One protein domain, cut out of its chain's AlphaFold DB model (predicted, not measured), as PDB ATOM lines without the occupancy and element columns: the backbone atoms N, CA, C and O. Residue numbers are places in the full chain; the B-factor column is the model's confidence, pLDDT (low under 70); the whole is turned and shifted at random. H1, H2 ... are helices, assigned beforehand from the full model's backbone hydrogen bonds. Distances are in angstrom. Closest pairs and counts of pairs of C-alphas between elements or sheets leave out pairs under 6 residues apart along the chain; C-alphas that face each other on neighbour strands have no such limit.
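This is residues 138 to 182 of the 225 residues of an uncharacterized protein of Smittium megazygosporum (UniProt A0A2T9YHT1). A long helix, H1, and a shorter one, H2, form a lopsided helical hairpin: after a tight turn H2 folds back beside the later half of H1, while the first residues of H1 extend beyond it and make the length. The printed part has 45 residues with two named helices, H1 then H2, and no named strand; its class is all helix. It is only just compact, close to loose, with a radius of gyration of the C-alphas of 11.1 A, and spans 37 by 16 by 15 A, a rod.

H1, residues 138 to 161, begins at C-alpha 138 (-19.718, 155.240, 14.812) and is 34.3 A long from first to last C-alpha. H2, residues 167 to 176, measures 14.4 A and ends at C-alpha 176 (-21.163, 137.493, 28.584).

H1 touches H2 with residues 149 to 156 alone; the closest C-alphas, of Ala 152 and Ile 174, are 5.7 A apart. The two run opposite ways at a tilt of 38 degrees, only just steep, and form a helical hairpin. In H1 and H2 every O i to N i+4 pair is within hydrogen-bond range.

The C-alphas farthest apart, of Arg 138 and Gly 163, are 36.8 A apart. The printed part has no cut, and the link from H1 to H2 is tight. Mean pLDDT of the printed part is 87.1; residues 181 to 182 are under 70.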
ATOM      1  N   ARG A 138     -19.813 156.479  15.595       84.81
ATOM      2  CA  ARG A 138     -19.718 155.240  14.812       84.81
ATOM      3  C   ARG A 138     -18.387 154.514  15.024       84.81
ATOM      4  O   ARG A 138     -18.389 153.317  15.295       84.81
ATOM      5  N   ASN A 139     -17.272 155.240  14.975       87.75
ATOM      6  CA  ASN A 139     -15.932 154.661  15.103       87.75
ATOM      7  C   ASN A 139     -15.714 154.021  16.483       87.75
ATOM      8  O   ASN A 139     -15.198 152.911  16.573       87.75
ATOM      9  N   MET A 140     -16.185 154.671  17.554       85.56
ATOM     10  CA  MET A 140     -16.092 154.116  18.908       85.56
ATOM     11  C   MET A 140     -16.989 152.896  19.090       85.56
ATOM     12  O   MET A 140     -16.583 151.922  19.721       85.56
ATOM     13  N   PHE A 141     -18.196 152.921  18.520       86.69
ATOM     14  CA  PHE A 141     -19.093 151.771  18.565       86.69
ATOM     15  C   PHE A 141     -18.442 150.538  17.930       86.69
ATOM     16  O   PHE A 141     -18.380 149.489  18.571       86.69
ATOM     17  N   TYR A 142     -17.921 150.664  16.706       87.06
ATOM     18  CA  TYR A 142     -17.280 149.537  16.028       87.06
ATOM     19  C   TYR A 142     -15.984 149.108  16.716       87.06
ATOM     20  O   TYR A 142     -15.815 147.914  16.926       87.06
ATOM     21  N   GLY A 143     -15.145 150.035  17.192       88.50
ATOM     22  CA  GLY A 143     -13.931 149.675  17.935       88.50
ATOM     23  C   GLY A 143     -14.218 148.878  19.214       88.50
ATOM     24  O   GLY A 143     -13.575 147.863  19.489       88.50
ATOM     25  N   ILE A 144     -15.245 149.269  19.977       87.88
ATOM     26  CA  ILE A 144     -15.669 148.526  21.173       87.88
ATOM     27  C   ILE A 144     -16.257 147.164  20.793       87.88
ATOM     28  O   ILE A 144     -15.989 146.174  21.476       87.88
ATOM     29  N   GLN A 145     -17.057 147.094  19.727       88.50
ATOM     30  CA  GLN A 145     -17.638 145.828  19.278       88.50
ATOM     31  C   GLN A 145     -16.580 144.860  18.753       88.50
ATOM     32  O   GLN A 145     -16.616 143.685  19.101       88.50
ATOM     33  N   GLU A 146     -15.594 145.340  18.003       89.50
ATOM     34  CA  GLU A 146     -14.455 144.538  17.558       89.50
ATOM     35  C   GLU A 146     -13.664 143.986  18.742       89.50
ATOM     36  O   GLU A 146     -13.347 142.798  18.769       89.50
ATOM     37  N   ALA A 147     -13.399 144.804  19.766       91.81
ATOM     38  CA  ALA A 147     -12.721 144.339  20.973       91.81
ATOM     39  C   ALA A 147     -13.527 143.254  21.710       91.81
ATOM     40  O   ALA A 147     -12.957 142.265  22.174       91.81
ATOM     41  N   ARG A 148     -14.854 143.409  21.802       90.44
ATOM     42  CA  ARG A 148     -15.747 142.403  22.405       90.44
ATOM     43  C   ARG A 148     -15.792 141.115  21.590       90.44
ATOM     44  O   ARG A 148     -15.703 140.038  22.172       90.44
ATOM     45  N   ASN A 149     -15.874 141.227  20.268       90.25
ATOM     46  CA  ASN A 149     -15.871 140.090  19.354       90.25
ATOM     47  C   ASN A 149     -14.550 139.324  19.444       90.25
ATOM     48  O   ASN A 149     -14.582 138.125  19.685       90.25
ATOM     49  N   LYS A 150     -13.400 140.013  19.407       93.31
ATOM     50  CA  LYS A 150     -12.078 139.387  19.574       93.31
ATOM     51  C   LYS A 150     -11.948 138.643  20.905       93.31
ATOM     52  O   LYS A 150     -11.395 137.550  20.949       93.31
ATOM     53  N   ARG A 151     -12.453 139.211  22.008       92.62
ATOM     54  CA  ARG A 151     -12.455 138.530  23.319       92.62
ATOM     55  C   ARG A 151     -13.346 137.290  23.317       92.62
ATOM     56  O   ARG A 151     -12.953 136.263  23.862       92.62
ATOM     57  N   ALA A 152     -14.530 137.385  22.714       90.69
ATOM     58  CA  ALA A 152     -15.443 136.256  22.593       90.69
ATOM     59  C   ALA A 152     -14.861 135.147  21.705       90.69
ATOM     60  O   ALA A 152     -14.962 133.982  22.068       90.69
ATOM     61  N   GLU A 153     -14.220 135.497  20.590       92.31
ATOM     62  CA  GLU A 153     -13.547 134.558  19.685       92.31
ATOM     63  C   GLU A 153     -12.410 133.825  20.391       92.31
ATOM     64  O   GLU A 153     -12.438 132.603  20.431       92.31
ATOM     65  N   LYS A 154     -11.515 134.541  21.085       94.69
ATOM     66  CA  LYS A 154     -10.447 133.910  21.880       94.69
ATOM     67  C   LYS A 154     -10.981 132.903  22.904       94.69
ATOM     68  O   LYS A 154     -10.432 131.818  23.031       94.69
ATOM     69  N   LYS A 155     -12.067 133.242  23.609       91.88
ATOM     70  CA  LYS A 155     -12.731 132.332  24.563       91.88
ATOM     71  C   LYS A 155     -13.415 131.141  23.874       91.88
ATOM     72  O   LYS A 155     -13.541 130.073  24.464       91.88
ATOM     73  N   ILE A 156     -13.929 131.330  22.658       91.88
ATOM     74  CA  ILE A 156     -14.528 130.253  21.859       91.88
ATOM     75  C   ILE A 156     -13.444 129.297  21.371       91.88
ATOM     76  O   ILE A 156     -13.664 128.089  21.403       91.88
ATOM     77  N   ASP A 157     -12.307 129.829  20.931       93.88
ATOM     78  CA  ASP A 157     -11.183 129.037  20.452       93.88
ATOM     79  C   ASP A 157     -10.529 128.273  21.604       93.88
ATOM     80  O   ASP A 157     -10.375 127.063  21.487       93.88
ATOM     81  N   SER A 158     -10.324 128.897  22.770       94.19
ATOM     82  CA  SER A 158      -9.847 128.175  23.958       94.19
ATOM     83  C   SER A 158     -10.813 127.060  24.377       94.19
ATOM     84  O   SER A 158     -10.409 125.922  24.586       94.19
ATOM     85  N   ALA A 159     -12.124 127.331  24.403       91.69
ATOM     86  CA  ALA A 159     -13.120 126.302  24.707       91.69
ATOM     87  C   ALA A 159     -13.181 125.195  23.639       91.69
ATOM     88  O   ALA A 159     -13.625 124.086  23.936       91.69
ATOM     89  N   ARG A 160     -12.796 125.489  22.390       92.88
ATOM     90  CA  ARG A 160     -12.699 124.497  21.313       92.88
ATOM     91  C   ARG A 160     -11.474 123.613  21.502       92.88
ATOM     92  O   ARG A 160     -11.616 122.404  21.368       92.88
ATOM     93  N   GLU A 161     -10.326 124.207  21.808       94.00
ATOM     94  CA  GLU A 161      -9.073 123.498  22.094       94.00
ATOM     95  C   GLU A 161      -9.225 122.570  23.306       94.00
ATOM     96  O   GLU A 161      -8.793 121.425  23.264       94.00
ATOM     97  N   GLU A 162      -9.956 123.009  24.332       93.44
ATOM     98  CA  GLU A 162     -10.310 122.197  25.504       93.44
ATOM     99  C   GLU A 162     -11.382 121.121  25.221       93.44
ATOM    100  O   GLU A 162     -11.733 120.348  26.110       93.44
ATOM    101  N   GLY A 163     -11.979 121.084  24.023       90.12
ATOM    102  CA  GLY A 163     -13.070 120.158  23.690       90.12
ATOM    103  C   GLY A 163     -14.409 120.460  24.386       90.12
ATOM    104  O   GLY A 163     -15.350 119.674  24.307       90.12
ATOM    105  N   LEU A 164     -14.539 121.617  25.040       89.50
ATOM    106  CA  LEU A 164     -15.724 122.035  25.800       89.50
ATOM    107  C   LEU A 164     -16.707 122.889  24.982       89.50
ATOM    108  O   LEU A 164     -17.723 123.362  25.511       89.50
ATOM    109  N   LEU A 165     -16.420 123.146  23.703       91.19
ATOM    110  CA  LEU A 165     -17.234 124.025  22.871       91.19
ATOM    111  C   LEU A 165     -18.561 123.363  22.472       91.19
ATOM    112  O   LEU A 165     -18.672 122.672  21.463       91.19
ATOM    113  N   THR A 166     -19.616 123.690  23.213       90.69
ATOM    114  CA  THR A 166     -21.002 123.389  22.833       90.69
ATOM    115  C   THR A 166     -21.697 124.607  22.222       90.69
ATOM    116  O   THR A 166     -21.288 125.760  22.395       90.69
ATOM    117  N   SER A 167     -22.815 124.380  21.522       86.31
ATOM    118  CA  SER A 167     -23.649 125.464  20.978       86.31
ATOM    119  C   SER A 167     -24.183 126.403  22.070       86.31
ATOM    120  O   SER A 167     -24.304 127.609  21.835       86.31
ATOM    121  N   ARG A 168     -24.456 125.868  23.270       85.56
ATOM    122  CA  ARG A 168     -24.865 126.625  24.460       85.56
ATOM    123  C   ARG A 168     -23.716 127.472  25.003       85.56
ATOM    124  O   ARG A 168     -23.891 128.682  25.117       85.56
ATOM    125  N   LYS A 169     -22.538 126.878  25.232       85.94
ATOM    126  CA  LYS A 169     -21.355 127.595  25.742       85.94
ATOM    127  C   LYS A 169     -20.913 128.713  24.792       85.94
ATOM    128  O   LYS A 169     -20.602 129.814  25.228       85.94
ATOM    129  N   ARG A 170     -21.021 128.501  23.474       86.31
ATOM    130  CA  ARG A 170     -20.802 129.564  22.476       86.31
ATOM    131  C   ARG A 170     -21.749 130.756  22.662       86.31
ATOM    132  O   ARG A 170     -21.305 131.898  22.583       86.31
ATOM    133  N   LYS A 171     -23.049 130.511  22.868       81.94
ATOM    134  CA  LYS A 171     -24.038 131.583  23.100       81.94
ATOM    135  C   LYS A 171     -23.771 132.313  24.413       81.94
ATOM    136  O   LYS A 171     -23.861 133.536  24.441       81.94
ATOM    137  N   GLU A 172     -23.410 131.574  25.458       83.75
ATOM    138  CA  GLU A 172     -23.044 132.135  26.757       83.75
ATOM    139  C   GLU A 172     -21.850 133.085  26.625       83.75
ATOM    140  O   GLU A 172     -21.981 134.256  26.972       83.75
ATOM    141  N   ILE A 173     -20.752 132.640  26.002       86.12
ATOM    142  CA  ILE A 173     -19.553 133.463  25.774       86.12
ATOM    143  C   ILE A 173     -19.896 134.742  24.993       86.12
ATOM    144  O   ILE A 173     -19.449 135.832  25.357       86.12
ATOM    145  N   ILE A 174     -20.710 134.647  23.936       86.06
ATOM    146  CA  ILE A 174     -21.145 135.822  23.159       86.06
ATOM    147  C   ILE A 174     -21.947 136.792  24.042       86.06
ATOM    148  O   ILE A 174     -21.705 138.000  24.007       86.06
ATOM    149  N   SER A 175     -22.872 136.274  24.855       79.69
ATOM    150  CA  SER A 175     -23.723 137.086  25.731       79.69
ATOM    151  C   SER A 175     -22.943 137.756  26.867       79.69
ATOM    152  O   SER A 175     -23.133 138.946  27.120       79.69
ATOM    153  N   GLU A 176     -22.010 137.029  27.483       85.62
ATOM    154  CA  GLU A 176     -21.163 137.493  28.584       85.62
ATOM    155  C   GLU A 176     -20.297 138.669  28.124       85.62
ATOM    156  O   GLU A 176     -20.233 139.714  28.772       85.62
ATOM    157  N   ASN A 177     -19.689 138.539  26.943       84.44
ATOM    158  CA  ASN A 177     -18.841 139.584  26.376       84.44
ATOM    159  C   ASN A 177     -19.641 140.713  25.710       84.44
ATOM    160  O   ASN A 177     -19.040 141.672  25.221       84.44
ATOM    161  N   LYS A 178     -20.982 140.624  25.676       82.88
ATOM    162  CA  LYS A 178     -21.861 141.529  24.913       82.88
ATOM    163  C   LYS A 178     -21.390 141.680  23.462       82.88
ATOM    164  O   LYS A 178     -21.457 142.778  22.900       82.88
ATOM    165  N   ALA A 179     -20.848 140.594  22.914       81.56
ATOM    166  CA  ALA A 179     -20.324 140.532  21.565       81.56
ATOM    167  C   ALA A 179     -21.481 140.588  20.571       81.56
ATOM    168  O   ALA A 179     -22.598 140.130  20.838       81.56
ATOM    169  N   TYR A 180     -21.216 141.186  19.420       71.12
ATOM    170  CA  TYR A 180     -22.230 141.378  18.407       71.12
ATOM    171  C   TYR A 180     -22.458 140.059  17.659       71.12
ATOM    172  O   TYR A 180     -21.574 139.576  16.952       71.12
ATOM    173  N   ASP A 181     -23.649 139.463  17.776       65.31
ATOM    174  CA  ASP A 181     -23.961 138.245  17.023       65.31
ATOM    175  C   ASP A 181     -24.272 138.580  15.559       65.31
ATOM    176  O   ASP A 181     -25.418 138.851  15.180       65.31
ATOM    177  N   HIS A 182     -23.247 138.521  14.707       57.28
ATOM    178  CA  HIS A 182     -23.379 138.703  13.260       57.28
ATOM    179  C   HIS A 182     -24.392 137.740  12.610       57.28
ATOM    180  O   HIS A 182     -24.911 138.039  11.533       57.28
TER     181      HIS A 182